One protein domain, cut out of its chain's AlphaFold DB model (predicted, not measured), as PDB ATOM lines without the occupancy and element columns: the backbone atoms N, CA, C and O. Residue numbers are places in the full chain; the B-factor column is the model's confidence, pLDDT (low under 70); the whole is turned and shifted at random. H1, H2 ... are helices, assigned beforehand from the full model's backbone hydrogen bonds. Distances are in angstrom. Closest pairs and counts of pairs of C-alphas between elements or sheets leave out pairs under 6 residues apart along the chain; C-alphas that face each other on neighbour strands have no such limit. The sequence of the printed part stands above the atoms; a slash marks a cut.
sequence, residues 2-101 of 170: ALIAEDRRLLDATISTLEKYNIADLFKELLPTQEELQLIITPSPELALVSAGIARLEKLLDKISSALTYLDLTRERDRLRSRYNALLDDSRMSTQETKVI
ATOM      1  N   ALA A   2     209.061 316.521 200.995       87.19
ATOM      2  CA  ALA A   2     210.004 317.566 200.560       87.19
ATOM      3  C   ALA A   2     210.259 317.558 199.042       87.19
ATOM      4  O   ALA A   2     209.974 318.551 198.388       87.19
ATOM      5  N   LEU A   3     210.632 316.404 198.476       89.50
ATOM      6  CA  LEU A   3     210.852 316.253 197.029       89.50
ATOM      7  C   LEU A   3     209.623 316.639 196.184       89.50
ATOM      8  O   LEU A   3     209.743 317.394 195.236       89.50
ATOM      9  N   ILE A   4     208.419 316.196 196.570       89.56
ATOM     10  CA  ILE A   4     207.170 316.551 195.864       89.56
ATOM     11  C   ILE A   4     206.906 318.064 195.942       89.56
ATOM     12  O   ILE A   4     206.400 318.655 194.992       89.56
ATOM     13  N   ALA A   5     207.227 318.699 197.072       89.94
ATOM     14  CA  ALA A   5     207.058 320.137 197.247       89.94
ATOM     15  C   ALA A   5     208.070 320.942 196.419       89.94
ATOM     16  O   ALA A   5     207.704 321.979 195.868       89.94
ATOM     17  N   GLU A   6     209.313 320.473 196.329       93.19
ATOM     18  CA  GLU A   6     210.351 321.047 195.469       93.19
ATOM     19  C   GLU A   6     209.977 320.916 193.994       93.19
ATOM     20  O   GLU A   6     209.973 321.921 193.287       93.19
ATOM     21  N   ASP A   7     209.551 319.728 193.562       92.31
ATOM     22  CA  ASP A   7     209.095 319.476 192.193       92.31
ATOM     23  C   ASP A   7     207.912 320.371 191.830       92.31
ATOM     24  O   ASP A   7     207.929 321.039 190.801       92.31
ATOM     25  N   ARG A   8     206.911 320.461 192.715       92.75
ATOM     26  CA  ARG A   8     205.757 321.340 192.511       92.75
ATOM     27  C   ARG A   8     206.182 322.801 192.375       92.75
ATOM     28  O   ARG A   8     205.729 323.471 191.459       92.75
ATOM     29  N   ARG A   9     207.049 323.292 193.271       93.50
ATOM     30  CA  ARG A   9     207.545 324.678 193.236       93.50
ATOM     31  C   ARG A   9     208.313 324.973 191.956       93.50
ATOM     32  O   ARG A   9     208.155 326.057 191.407       93.50
ATOM     33  N   LEU A  10     209.129 324.026 191.499       94.62
ATOM     34  CA  LEU A  10     209.869 324.165 190.255       94.62
ATOM     35  C   LEU A  10     208.910 324.254 189.063       94.62
ATOM     36  O   LEU A  10     209.014 325.207 188.301       94.62
ATOM     37  N   LEU A  11     207.936 323.341 188.947       93.88
ATOM     38  CA  LEU A  11     206.959 323.384 187.851       93.88
ATOM     39  C   LEU A  11     206.067 324.638 187.907       93.88
ATOM     40  O   LEU A  11     205.805 325.235 186.866       93.88
ATOM     41  N   ASP A  12     205.649 325.079 189.099       93.94
ATOM     42  CA  ASP A  12     204.907 326.337 189.294       93.94
ATOM     43  C   ASP A  12     205.717 327.542 188.787       93.94
ATOM     44  O   ASP A  12     205.199 328.394 188.063       93.94
ATOM     45  N   ALA A  13     207.001 327.601 189.148       93.50
ATOM     46  CA  ALA A  13     207.889 328.678 188.738       93.50
ATOM     47  C   ALA A  13     208.141 328.653 187.222       93.50
ATOM     48  O   ALA A  13     208.071 329.696 186.579       93.50
ATOM     49  N   THR A  14     208.341 327.470 186.633       92.31
ATOM     50  CA  THR A  14     208.481 327.299 185.180       92.31
ATOM     51  C   THR A  14     207.243 327.779 184.432       92.31
ATOM     52  O   THR A  14     207.380 328.537 183.476       92.31
ATOM     53  N   ILE A  15     206.042 327.402 184.877       92.25
ATOM     54  CA  ILE A  15     204.785 327.862 184.270       92.25
ATOM     55  C   ILE A  15     204.674 329.386 184.351       92.25
ATOM     56  O   ILE A  15     204.422 330.034 183.339       92.25
ATOM     57  N   SER A  16     204.944 329.965 185.524       92.56
ATOM     58  CA  SER A  16     204.892 331.417 185.711       92.56
ATOM     59  C   SER A  16     205.873 332.156 184.796       92.56
ATOM     60  O   SER A  16     205.532 333.201 184.244       92.56
ATOM     61  N   THR A  17     207.075 331.614 184.583       90.56
ATOM     62  CA  THR A  17     208.048 332.190 183.648       90.56
ATOM     63  C   THR A  17     207.601 332.057 182.192       90.56
ATOM     64  O   THR A  17     207.724 333.023 181.438       90.56
ATOM     65  N   LEU A  18     207.050 330.905 181.792       88.88
ATOM     66  CA  LEU A  18     206.519 330.702 180.438       88.88
ATOM     67  C   LEU A  18     205.386 331.688 180.121       88.88
ATOM     68  O   LEU A  18     205.360 332.248 179.026       88.88
ATOM     69  N   GLU A  19     204.496 331.937 181.084       89.38
ATOM     70  CA  GLU A  19     203.398 332.905 180.973       89.38
ATOM     71  C   GLU A  19     203.911 334.350 180.939       89.38
ATOM     72  O   GLU A  19     203.508 335.133 180.082       89.38
ATOM     73  N   LYS A  20     204.853 334.703 181.824       89.25
ATOM     74  CA  LYS A  20     205.420 336.058 181.924       89.25
ATOM     75  C   LYS A  20     206.052 336.540 180.615       89.25
ATOM     76  O   LYS A  20     205.949 337.721 180.292       89.25
ATOM     77  N   TYR A  21     206.717 335.645 179.889       85.56
ATOM     78  CA  TYR A  21     207.406 335.963 178.633       85.56
ATOM     79  C   TYR A  21     206.646 335.531 177.384       85.56
ATOM     80  O   TYR A  21     207.176 335.628 176.281       85.56
ATOM     81  N   ASN A  22     205.415 335.050 177.556       84.50
ATOM     82  CA  ASN A  22     204.583 334.523 176.488       84.50
ATOM     83  C   ASN A  22     205.285 333.461 175.615       84.50
ATOM     84  O   ASN A  22     205.078 333.373 174.405       84.50
ATOM     85  N   ILE A  23     206.149 332.653 176.237       82.88
ATOM     86  CA  ILE A  23     206.936 331.615 175.555       82.88
ATOM     87  C   ILE A  23     206.004 330.497 175.079       82.88
ATOM     88  O   ILE A  23     206.220 329.930 174.011       82.88
ATOM     89  N   ALA A  24     204.936 330.216 175.831       77.19
ATOM     90  CA  ALA A  24     203.930 329.230 175.444       77.19
ATOM     91  C   ALA A  24     203.279 329.569 174.088       77.19
ATOM     92  O   ALA A  24     203.149 328.693 173.244       77.19
ATOM     93  N   ASP A  25     202.968 330.841 173.823       81.62
ATOM     94  CA  ASP A  25     202.421 331.266 172.525       81.62
ATOM     95  C   ASP A  25     203.453 331.168 171.390       81.62
ATOM     96  O   ASP A  25     203.102 330.911 170.236       81.62
ATOM     97  N   LEU A  26     204.735 331.355 171.716       81.44
ATOM     98  CA  LEU A  26     205.845 331.362 170.761       81.44
ATOM     99  C   LEU A  26     206.127 329.955 170.208       81.44
ATOM    100  O   LEU A  26     206.372 329.800 169.012       81.44
ATOM    101  N   PHE A  27     206.010 328.932 171.060       78.94
ATOM    102  CA  PHE A  27     206.214 327.518 170.711       78.94
ATOM    103  C   PHE A  27     204.900 326.720 170.577       78.94
ATOM    104  O   PHE A  27     204.904 325.537 170.222       78.94
ATOM    105  N   LYS A  28     203.757 327.397 170.753       78.69
ATOM    106  CA  LYS A  28     202.390 326.874 170.629       78.69
ATOM    107  C   LYS A  28     202.143 325.650 171.519       78.69
ATOM    108  O   LYS A  28     201.993 325.769 172.729       78.69
ATOM    109  N   GLU A  29     202.023 324.467 170.916       79.88
ATOM    110  CA  GLU A  29     201.648 323.239 171.621       79.88
ATOM    111  C   GLU A  29     202.838 322.573 172.318       79.88
ATOM    112  O   GLU A  29     202.646 321.851 173.300       79.88
ATOM    113  N   LEU A  30     204.057 322.825 171.835       85.62
ATOM    114  CA  LEU A  30     205.272 322.174 172.311       85.62
ATOM    115  C   LEU A  30     206.040 323.089 173.264       85.62
ATOM    116  O   LEU A  30     206.089 324.304 173.090       85.62
ATOM    117  N   LEU A  31     206.654 322.492 174.281       86.44
ATOM    118  CA  LEU A  31     207.643 323.171 175.102       86.44
ATOM    119  C   LEU A  31     208.949 323.308 174.307       86.44
ATOM    120  O   LEU A  31     209.325 322.369 173.603       86.44
ATOM    121  N   PRO A  32     209.645 324.449 174.436       85.69
ATOM    122  CA  PRO A  32     210.887 324.687 173.718       85.69
ATOM    123  C   PRO A  32     211.993 323.743 174.188       85.69
ATOM    124  O   PRO A  32     212.099 323.423 175.378       85.69
ATOM    125  N   THR A  33     212.863 323.345 173.266       83.38
ATOM    126  CA  THR A  33     214.088 322.618 173.607       83.38
ATOM    127  C   THR A  33     215.103 323.540 174.288       83.38
ATOM    128  O   THR A  33     215.010 324.770 174.246       83.38
ATOM    129  N   GLN A  34     216.125 322.954 174.917       79.75
ATOM    130  CA  GLN A  34     217.190 323.736 175.551       79.75
ATOM    131  C   GLN A  34     217.942 324.629 174.550       79.75
ATOM    132  O   GLN A  34     218.386 325.716 174.911       79.75
ATOM    133  N   GLU A  35     218.074 324.178 173.305       79.38
ATOM    134  CA  GLU A  35     218.720 324.917 172.219       79.38
ATOM    135  C   GLU A  35     217.844 326.089 171.761       79.38
ATOM    136  O   GLU A  35     218.330 327.207 171.607       79.38
ATOM    137  N   GLU A  36     216.535 325.866 171.635       82.38
ATOM    138  CA  GLU A  36     215.564 326.902 171.272       82.38
ATOM    139  C   GLU A  36     215.438 327.984 172.351       82.38
ATOM    140  O   GLU A  36     215.348 329.170 172.032       82.38
ATOM    141  N   LEU A  37     215.507 327.602 173.631       80.88
ATOM    142  CA  LEU A  37     215.500 328.534 174.762       80.88
ATOM    143  C   LEU A  37     216.682 329.517 174.733       80.88
ATOM    144  O   LEU A  37     216.530 330.659 175.160       80.88
ATOM    145  N   GLN A  38     217.846 329.113 174.211       78.75
ATOM    146  CA  GLN A  38     219.023 329.991 174.111       78.75
ATOM    147  C   GLN A  38     218.860 331.099 173.064       78.75
ATOM    148  O   GLN A  38     219.570 332.103 173.120       78.75
ATOM    149  N   LEU A  39     217.930 330.933 172.122       78.38
ATOM    150  CA  LEU A  39     217.648 331.905 171.068       78.38
ATOM    151  C   LEU A  39     216.645 332.985 171.514       78.38
ATOM    152  O   LEU A  39     216.450 333.972 170.803       78.38
ATOM    153  N   ILE A  40     216.014 332.826 172.683       78.12
ATOM    154  CA  ILE A  40     215.026 333.768 173.218       78.12
ATOM    155  C   ILE A  40     215.729 334.905 173.968       78.12
ATOM    156  O   ILE A  40     216.556 334.679 174.853       78.12
ATOM    157  N   ILE A  41     215.333 336.149 173.680       66.50
ATOM    158  CA  ILE A  41     215.790 337.345 174.404       66.50
ATOM    159  C   ILE A  41     215.103 337.380 175.779       66.50
ATOM    160  O   ILE A  41     214.098 338.056 175.983       66.50
ATOM    161  N   THR A  42     215.640 336.615 176.727       67.12
ATOM    162  CA  THR A  42     215.151 336.525 178.112       67.12
ATOM    163  C   THR A  42     216.317 336.544 179.100       67.12
ATOM    164  O   THR A  42     217.432 336.156 178.740       67.12
ATOM    165  N   PRO A  43     216.108 336.992 180.354       76.38
ATOM    166  CA  PRO A  43     217.155 336.970 181.365       76.38
ATOM    167  C   PRO A  43     217.687 335.551 181.595       76.38
ATOM    168  O   PRO A  43     216.927 334.614 181.840       76.38
ATOM    169  N   SER A  44     219.014 335.410 181.584       77.88
ATOM    170  CA  SER A  44     219.712 334.130 181.777       77.88
ATOM    171  C   SER A  44     219.225 333.300 182.990       77.88
ATOM    172  O   SER A  44     219.050 332.091 182.827       77.88
ATOM    173  N   PRO A  45     218.919 333.885 184.171       85.00
ATOM    174  CA  PRO A  45     218.411 333.115 185.314       85.00
ATOM    175  C   PRO A  45     217.040 332.464 185.086       85.00
ATOM    176  O   PRO A  45     216.793 331.355 185.553       85.00
ATOM    177  N   GLU A  46     216.140 333.136 184.372       85.56
ATOM    178  CA  GLU A  46     214.791 332.629 184.098       85.56
ATOM    179  C   GLU A  46     214.809 331.574 182.986       85.56
ATOM    180  O   GLU A  46     214.088 330.582 183.073       85.56
ATOM    181  N   LEU A  47     215.707 331.711 182.004       84.44
ATOM    182  CA  LEU A  47     215.981 330.652 181.028       84.44
ATOM    183  C   LEU A  47     216.513 329.379 181.695       84.44
ATOM    184  O   LEU A  47     216.055 328.278 181.386       84.44
ATOM    185  N   ALA A  48     217.440 329.524 182.645       86.69
ATOM    186  CA  ALA A  48     217.956 328.400 183.418       86.69
ATOM    187  C   ALA A  48     216.848 327.717 184.240       86.69
ATOM    188  O   ALA A  48     216.795 326.488 184.297       86.69
ATOM    189  N   LEU A  49     215.936 328.497 184.828       90.06
ATOM    190  CA  LEU A  49     214.775 327.981 185.556       90.06
ATOM    191  C   LEU A  49     213.830 327.180 184.647       90.06
ATOM    192  O   LEU A  49     213.408 326.086 185.019       90.06
ATOM    193  N   VAL A  50     213.501 327.702 183.461       89.38
ATOM    194  CA  VAL A  50     212.631 327.000 182.503       89.38
ATOM    195  C   VAL A  50     213.291 325.714 182.018       89.38
ATOM    196  O   VAL A  50     212.660 324.659 182.062       89.38
ATOM    197  N   SER A  51     214.574 325.765 181.651       89.50
ATOM    198  CA  SER A  51     215.337 324.581 181.241       89.50
ATOM    199  C   SER A  51     215.375 323.517 182.344       89.50
ATOM    200  O   SER A  51     215.108 322.344 182.076       89.50
ATOM    201  N   ALA A  52     215.615 323.914 183.597       91.25
ATOM    202  CA  ALA A  52     215.595 322.997 184.736       91.25
ATOM    203  C   ALA A  52     214.208 322.371 184.963       91.25
ATOM    204  O   ALA A  52     214.113 321.181 185.264       91.25
ATOM    205  N   GLY A  53     213.136 323.152 184.807       91.25
ATOM    206  CA  GLY A  53     211.764 322.670 184.931       91.25
ATOM    207  C   GLY A  53     211.372 321.664 183.856       91.25
ATOM    208  O   GLY A  53     210.805 320.623 184.184       91.25
ATOM    209  N   ILE A  54     211.729 321.925 182.594       89.81
ATOM    210  CA  ILE A  54     211.488 320.999 181.476       89.81
ATOM    211  C   ILE A  54     212.268 319.698 181.693       89.81
ATOM    212  O   ILE A  54     211.671 318.624 181.689       89.81
ATOM    213  N   ALA A  55     213.561 319.779 182.020       89.94
ATOM    214  CA  ALA A  55     214.375 318.597 182.315       89.94
ATOM    215  C   ALA A  55     213.842 317.798 183.521       89.94
ATOM    216  O   ALA A  55     213.986 316.574 183.603       89.94
ATOM    217  N   ARG A  56     213.223 318.474 184.501       91.25
ATOM    218  CA  ARG A  56     212.563 317.789 185.617       91.25
ATOM    219  C   ARG A  56     211.273 317.108 185.175       91.25
ATOM    220  O   ARG A  56     211.037 315.978 185.599       91.25
ATOM    221  N   LEU A  57     210.470 317.758 184.339       90.62
ATOM    222  CA  LEU A  57     209.246 317.192 183.776       90.62
ATOM    223  C   LEU A  57     209.532 315.926 182.953       90.62
ATOM    224  O   LEU A  57     208.844 314.926 183.143       90.62
ATOM    225  N   GLU A  58     210.583 315.926 182.126       89.88
ATOM    226  CA  GLU A  58     211.053 314.741 181.383       89.88
ATOM    227  C   GLU A  58     211.303 313.554 182.318       89.88
ATOM    228  O   GLU A  58     210.780 312.458 182.109       89.88
ATOM    229  N   LYS A  59     212.040 313.796 183.410       90.44
ATOM    230  CA  LYS A  59     212.327 312.778 184.431       90.44
ATOM    231  C   LYS A  59     211.076 312.297 185.163       90.44
ATOM    232  O   LYS A  59     211.011 311.131 185.530       90.44
ATOM    233  N   LEU A  60     210.110 313.181 185.422       88.75
ATOM    234  CA  LEU A  60     208.863 312.826 186.112       88.75
ATOM    235  C   LEU A  60     207.931 311.987 185.233       88.75
ATOM    236  O   LEU A  60     207.208 311.135 185.751       88.75
ATOM    237  N   LEU A  61     207.957 312.223 183.923       88.25
ATOM    238  CA  LEU A  61     207.126 311.524 182.949       88.25
ATOM    239  C   LEU A  61     207.783 310.281 182.346       88.25
ATOM    240  O   LEU A  61     207.124 309.587 181.576       88.25
ATOM    241  N   ASP A  62     209.051 310.017 182.668       84.69
ATOM    242  CA  ASP A  62     209.872 308.976 182.033       84.69
ATOM    243  C   ASP A  62     209.885 309.100 180.491       84.69
ATOM    244  O   ASP A  62     209.964 308.128 179.741       84.69
ATOM    245  N   LYS A  63     209.764 310.341 180.000       70.94
ATOM    246  CA  LYS A  63     209.752 310.699 178.581       70.94
ATOM    247  C   LYS A  63     211.083 311.368 178.265       70.94
ATOM    248  O   LYS A  63     211.289 312.521 178.619       70.94
ATOM    249  N   ILE A  64     211.982 310.639 177.605       57.41
ATOM    250  CA  ILE A  64     213.344 311.116 177.294       57.41
ATOM    251  C   ILE A  64     213.425 311.736 175.880       57.41
ATOM    252  O   ILE A  64     214.441 312.315 175.513       57.41
ATOM    253  N   SER A  65     212.373 311.633 175.056       54.88
ATOM    254  CA  SER A  65     212.466 312.015 173.631       54.88
ATOM    255  C   SER A  65     211.161 312.403 172.929       54.88
ATOM    256  O   SER A  65     211.178 312.712 171.738       54.88
ATOM    257  N   SER A  66     210.016 312.386 173.615       61.38
ATOM    258  CA  SER A  66     208.758 312.862 173.029       61.38
ATOM    259  C   SER A  66     208.585 314.344 173.319       61.38
ATOM    260  O   SER A  66     208.730 314.740 174.475       61.38
ATOM    261  N   ALA A  67     208.213 315.125 172.305       77.50
ATOM    262  CA  ALA A  67     207.937 316.547 172.453       77.50
ATOM    263  C   ALA A  67     206.927 316.781 173.593       77.50
ATOM    264  O   ALA A  67     205.782 316.325 173.528       77.50
ATOM    265  N   LEU A  68     207.394 317.407 174.675       87.31
ATOM    266  CA  LEU A  68     206.573 317.717 175.839       87.31
ATOM    267  C   LEU A  68     205.670 318.897 175.515       87.31
ATOM    268  O   LEU A  68     206.087 319.839 174.849       87.31
ATOM    269  N   THR A  69     204.446 318.860 176.019       90.00
ATOM    270  CA  THR A  69     203.478 319.939 175.820       90.00
ATOM    271  C   THR A  69     203.308 320.769 177.087       90.00
ATOM    272  O   THR A  69     203.543 320.301 178.205       90.00
ATOM    273  N   TYR A  70     202.814 322.000 176.944       89.25
ATOM    274  CA  TYR A  70     202.389 322.796 178.103       89.25
ATOM    275  C   TYR A  70     201.270 322.087 178.904       89.25
ATOM    276  O   TYR A  70     201.166 322.211 180.130       89.25
ATOM    277  N   LEU A  71     200.461 321.264 178.230       89.69
ATOM    278  CA  LEU A  71     199.454 320.421 178.870       89.69
ATOM    279  C   LEU A  71     200.078 319.320 179.745       89.69
ATOM    280  O   LEU A  71     199.568 319.051 180.830       89.69
ATOM    281  N   ASP A  72     201.178 318.697 179.315       90.94
ATOM    282  CA  ASP A  72     201.910 317.720 180.135       90.94
ATOM    283  C   ASP A  72     202.453 318.376 181.416       90.94
ATOM    284  O   ASP A  72     202.310 317.825 182.509       90.94
ATOM    285  N   LEU A  73     203.004 319.590 181.294       90.94
ATOM    286  CA  LEU A  73     203.534 320.371 182.415       90.94
ATOM    287  C   LEU A  73     202.459 320.703 183.460       90.94
ATOM    288  O   LEU A  73     202.645 320.470 184.657       90.94
ATOM    289  N   THR A  74     201.318 321.227 183.010       91.75
ATOM    290  CA  THR A  74     200.200 321.583 183.899       91.75
ATOM    291  C   THR A  74     199.567 320.353 184.549       91.75
ATOM    292  O   THR A  74     199.299 320.373 185.752       91.75
ATOM    293  N   ARG A  75     199.404 319.251 183.804       93.50
ATOM    294  CA  ARG A  75     198.891 317.979 184.339       93.50
ATOM    295  C   ARG A  75     199.782 317.405 185.430       93.50
ATOM    296  O   ARG A  75     199.270 316.998 186.472       93.50
ATOM    297  N   GLU A  76     201.097 317.376 185.224       93.81
ATOM    298  CA  GLU A  76     202.011 316.844 186.238       93.81
ATOM    299  C   GLU A  76     202.097 317.744 187.470       93.81
ATOM    300  O   GLU A  76     202.072 317.236 188.593       93.81
ATOM    301  N   ARG A  77     202.074 319.073 187.309       93.19
ATOM    302  CA  ARG A  77     201.919 319.990 188.451       93.19
ATOM    303  C   ARG A  77     200.659 319.662 189.256       93.19
ATOM    304  O   ARG A  77     200.727 319.542 190.482       93.19
ATOM    305  N   ASP A  78     199.516 319.506 188.592       94.62
ATOM    306  CA  ASP A  78     198.240 319.253 189.266       94.62
ATOM    307  C   ASP A  78     198.232 317.880 189.950       94.62
ATOM    308  O   ASP A  78     197.774 317.743 191.088       94.62
ATOM    309  N   ARG A  79     198.846 316.873 189.322       94.56
ATOM    310  CA  ARG A  79     199.064 315.550 189.916       94.56
ATOM    311  C   ARG A  79     199.939 315.621 191.168       94.56
ATOM    312  O   ARG A  79     199.579 315.040 192.197       94.56
ATOM    313  N   LEU A  80     201.061 316.344 191.115       94.38
ATOM    314  CA  LEU A  80     201.938 316.566 192.269       94.38
ATOM    315  C   LEU A  80     201.205 317.304 193.391       94.38
ATOM    316  O   LEU A  80     201.362 316.951 194.560       94.38
ATOM    317  N   ARG A  81     200.366 318.288 193.052       94.44
ATOM    318  CA  ARG A  81     199.553 319.035 194.017       94.44
ATOM    319  C   ARG A  81     198.556 318.130 194.734       94.44
ATOM    320  O   ARG A  81     198.527 318.130 195.962       94.44
ATOM    321  N   SER A  82     197.798 317.331 193.988       95.38
ATOM    322  CA  SER A  82     196.840 316.378 194.556       95.38
ATOM    323  C   SER A  82     197.532 315.353 195.452       95.38
ATOM    324  O   SER A  82     197.101 315.128 196.581       95.38
ATOM    325  N   ARG A  83     198.665 314.794 195.006       95.31
ATOM    326  CA  ARG A  83     199.454 313.838 195.797       95.31
ATOM    327  C   ARG A  83     200.033 314.466 197.067       95.31
ATOM    328  O   ARG A  83     200.054 313.820 198.109       95.31
ATOM    329  N   TYR A  84     200.509 315.709 196.990       94.75
ATOM    330  CA  TYR A  84     201.003 316.440 198.156       94.75
ATOM    331  C   TYR A  84     199.897 316.658 199.190       94.75
ATOM    332  O   TYR A  84     200.121 316.410 200.371       94.75
ATOM    333  N   ASN A  85     198.714 317.092 198.746       95.06
ATOM    334  CA  ASN A  85     197.578 317.337 199.628       95.06
ATOM    335  C   ASN A  85     197.090 316.044 200.291       95.06
ATOM    336  O   ASN A  85     196.921 316.034 201.504       95.06
ATOM    337  N   ALA A  86     196.975 314.948 199.535       95.56
ATOM    338  CA  ALA A  86     196.611 313.644 200.090       95.56
ATOM    339  C   ALA A  86     197.587 313.205 201.194       95.56
ATOM    340  O   ALA A  86     197.175 312.913 202.309       95.56
ATOM    341  N   LEU A  87     198.897 313.275 200.925       95.44
ATOM    342  CA  LEU A  87     199.910 312.951 201.932       95.44
ATOM    343  C   LEU A  87     199.835 313.878 203.155       95.44
ATOM    344  O   LEU A  87     200.116 313.446 204.273       95.44
ATOM    345  N   LEU A  88     199.527 315.163 202.955       95.00
ATOM    346  CA  LEU A  88     199.405 316.132 204.043       95.00
ATOM    347  C   LEU A  88     198.220 315.797 204.950       95.00
ATOM    348  O   LEU A  88     198.353 315.868 206.173       95.00
ATOM    349  N   ASP A  89     197.093 315.416 204.363       96.25
ATOM    350  CA  ASP A  89     195.905 315.018 205.107       96.25
ATOM    351  C   ASP A  89     196.128 313.684 205.836       96.25
ATOM    352  O   ASP A  89     195.847 313.603 207.033       96.25
ATOM    353  N   ASP A  90     196.776 312.705 205.195       95.56
ATOM    354  CA  ASP A  90     197.195 311.450 205.836       95.56
ATOM    355  C   ASP A  90     198.117 311.711 207.040       95.56
ATOM    356  O   ASP A  90     197.944 311.143 208.121       95.56
ATOM    357  N   SER A  91     199.087 312.619 206.887       95.50
ATOM    358  CA  SER A  91     200.010 312.992 207.964       95.50
ATOM    359  C   SER A  91     199.287 313.653 209.141       95.50
ATOM    360  O   SER A  91     199.616 313.373 210.298       95.50
ATOM    361  N   ARG A  92     198.299 314.510 208.869       95.62
ATOM    362  CA  ARG A  92     197.474 315.147 209.906       95.62
ATOM    363  C   ARG A  92     196.626 314.124 210.647       95.62
ATOM    364  O   ARG A  92     196.597 314.152 211.877       95.62
ATOM    365  N   MET A  93     195.992 313.208 209.917       96.50
ATOM    366  CA  MET A  93     195.195 312.129 210.495       96.50
ATOM    367  C   MET A  93     196.054 311.230 211.391       96.50
ATOM    368  O   MET A  93     195.732 311.052 212.562       96.50
ATOM    369  N   SER A  94     197.213 310.781 210.901       95.75
ATOM    370  CA  SER A  94     198.137 309.948 211.680       95.75
ATOM    371  C   SER A  94     198.662 310.653 212.938       95.75
ATOM    372  O   SER A  94     198.790 310.044 214.003       95.75
ATOM    373  N   THR A  95     198.922 311.962 212.856       96.62
ATOM    374  CA  THR A  95     199.339 312.759 214.022       96.62
ATOM    375  C   THR A  95     198.231 312.821 215.073       96.62
ATOM    376  O   THR A  95     198.497 312.669 216.267       96.62
ATOM    377  N   GLN A  96     196.984 313.004 214.639       96.38
ATOM    378  CA  GLN A  96     195.830 313.027 215.533       96.38
ATOM    379  C   GLN A  96     195.597 311.659 216.191       96.38
ATOM    380  O   GLN A  96     195.381 311.594 217.400       96.38
ATOM    381  N   GLU A  97     195.703 310.567 215.435       96.56
ATOM    382  CA  GLU A  97     195.619 309.202 215.971       96.56
ATOM    383  C   GLU A  97     196.717 308.928 217.002       96.56
ATOM    384  O   GLU A  97     196.438 308.427 218.091       96.56
ATOM    385  N   THR A  98     197.953 309.332 216.703       96.50
ATOM    386  CA  THR A  98     199.092 309.193 217.620       96.50
ATOM    387  C   THR A  98     198.844 309.934 218.931       96.50
ATOM    388  O   THR A  98     199.134 309.403 220.004       96.50
ATOM    389  N   LYS A  99     198.272 311.142 218.866       97.00
ATOM    390  CA  LYS A  99     197.915 311.917 220.056       97.00
ATOM    391  C   LYS A  99     196.895 311.172 220.923       97.00
ATOM    392  O   LYS A  99     197.132 311.007 222.115       97.00
ATOM    393  N   VAL A 100     195.821 310.666 220.318       97.12
ATOM    394  CA  VAL A 100     194.774 309.911 221.031       97.12
ATOM    395  C   VAL A 100     195.332 308.625 221.650       97.12
ATOM    396  O   VAL A 100     194.990 308.276 222.776       97.12
ATOM    397  N   ILE A 101     196.204 307.909 220.937       97.25
ATOM    398  CA  ILE A 101     196.855 306.699 221.460       97.25
ATOM    399  C   ILE A 101     197.747 307.040 222.654       97.25
ATOM    400  O   ILE A 101     197.730 306.319 223.650       97.25
TER     401      ILE A 101
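What this domain is: This is residues 2 to 101 of the 170 residues of an uncharacterized protein of Pseudomonas amygdali pv. mellea (UniProt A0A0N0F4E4). A long straight helix, H5, runs out of a small compact body of helices, and its last part, residues 85 to 101, sticks out as a free arm that makes much of the length. In the body, the first part of H5 runs beside H1 in the opposite direction, H4 crosses H1, and the short helices H2 and H3 sit at the end away from the arm. The printed part has 100 residues with five named helices, in the order H1, H2, H3, H4, H5, and no named strand; the class is all helix. The whole is loose, with a radius of gyration of the C-alphas of 16.7 A, and spans 60 by 26 by 18 A.

Where its parts are: H5, the longest helix, holds residues 70 to 101 and measures 46.6 A from first to last C-alpha; C-alpha 70 is at (202.389, 322.796, 178.103) and C-alpha 101 at (196.855, 306.699, 221.460). H1 holds residues 2 to 20, 26.7 A long, and begins with C-alpha 2 at (210.004, 317.566, 200.560). H4, residues 44 to 61, is 25.9 A long. H2 is residues 23 to 27, 6.4 A, and H3 is residues 34 to 37, 5.1 A.

How they stand to each other: H5 touches H1 with residues 73 to 84 alone, the closest C-alphas being those of Arg 8 and Arg 77, 5.7 A apart. These two helices run opposite ways at a shallow tilt of 33 degrees, only just short of steep. H5 and H4 only just touch, with 3 pairs of C-alphas within 8 A, the closest being Leu 57 and Leu 73 at 6.7 A; their lines are about perpendicular, only just, at 72 degrees. H4 is the hub, touching three helices. It touches H1 at a steep tilt of 53 degrees, opposite ways, with the C-alphas of Thr 14 and Val 50 closest at 4.9 A. The helix packing is mostly crossed, only just: 1 of 3 pairs with a tilt is shallow. H3 only just touches H4, with 3 pairs of C-alphas within 8 A, Gln 34 and Ser 51 closest at 6.0 A. H2 is close to H1 but not clearly touching, the C-alphas of Leu 18 and Ala 24 being 5.8 A apart. H3 is apart from H1 and H5. Every O i to N i+4 pair is within hydrogen-bond range in H1, H2, H4 and H5; H3 is too short for such a pair.

The domain as a whole: The C-alphas farthest apart, of Leu 39 and Ile 101, are 60.1 A apart. Without residues 85 to 101 the body spans 35 by 24 by 18 A. The printed part has no cut and no long link; the link from H1 to H2 is tight. The mean pLDDT of the printed part is 87.8, with residues 41 to 42 and 64 to 66 under 70.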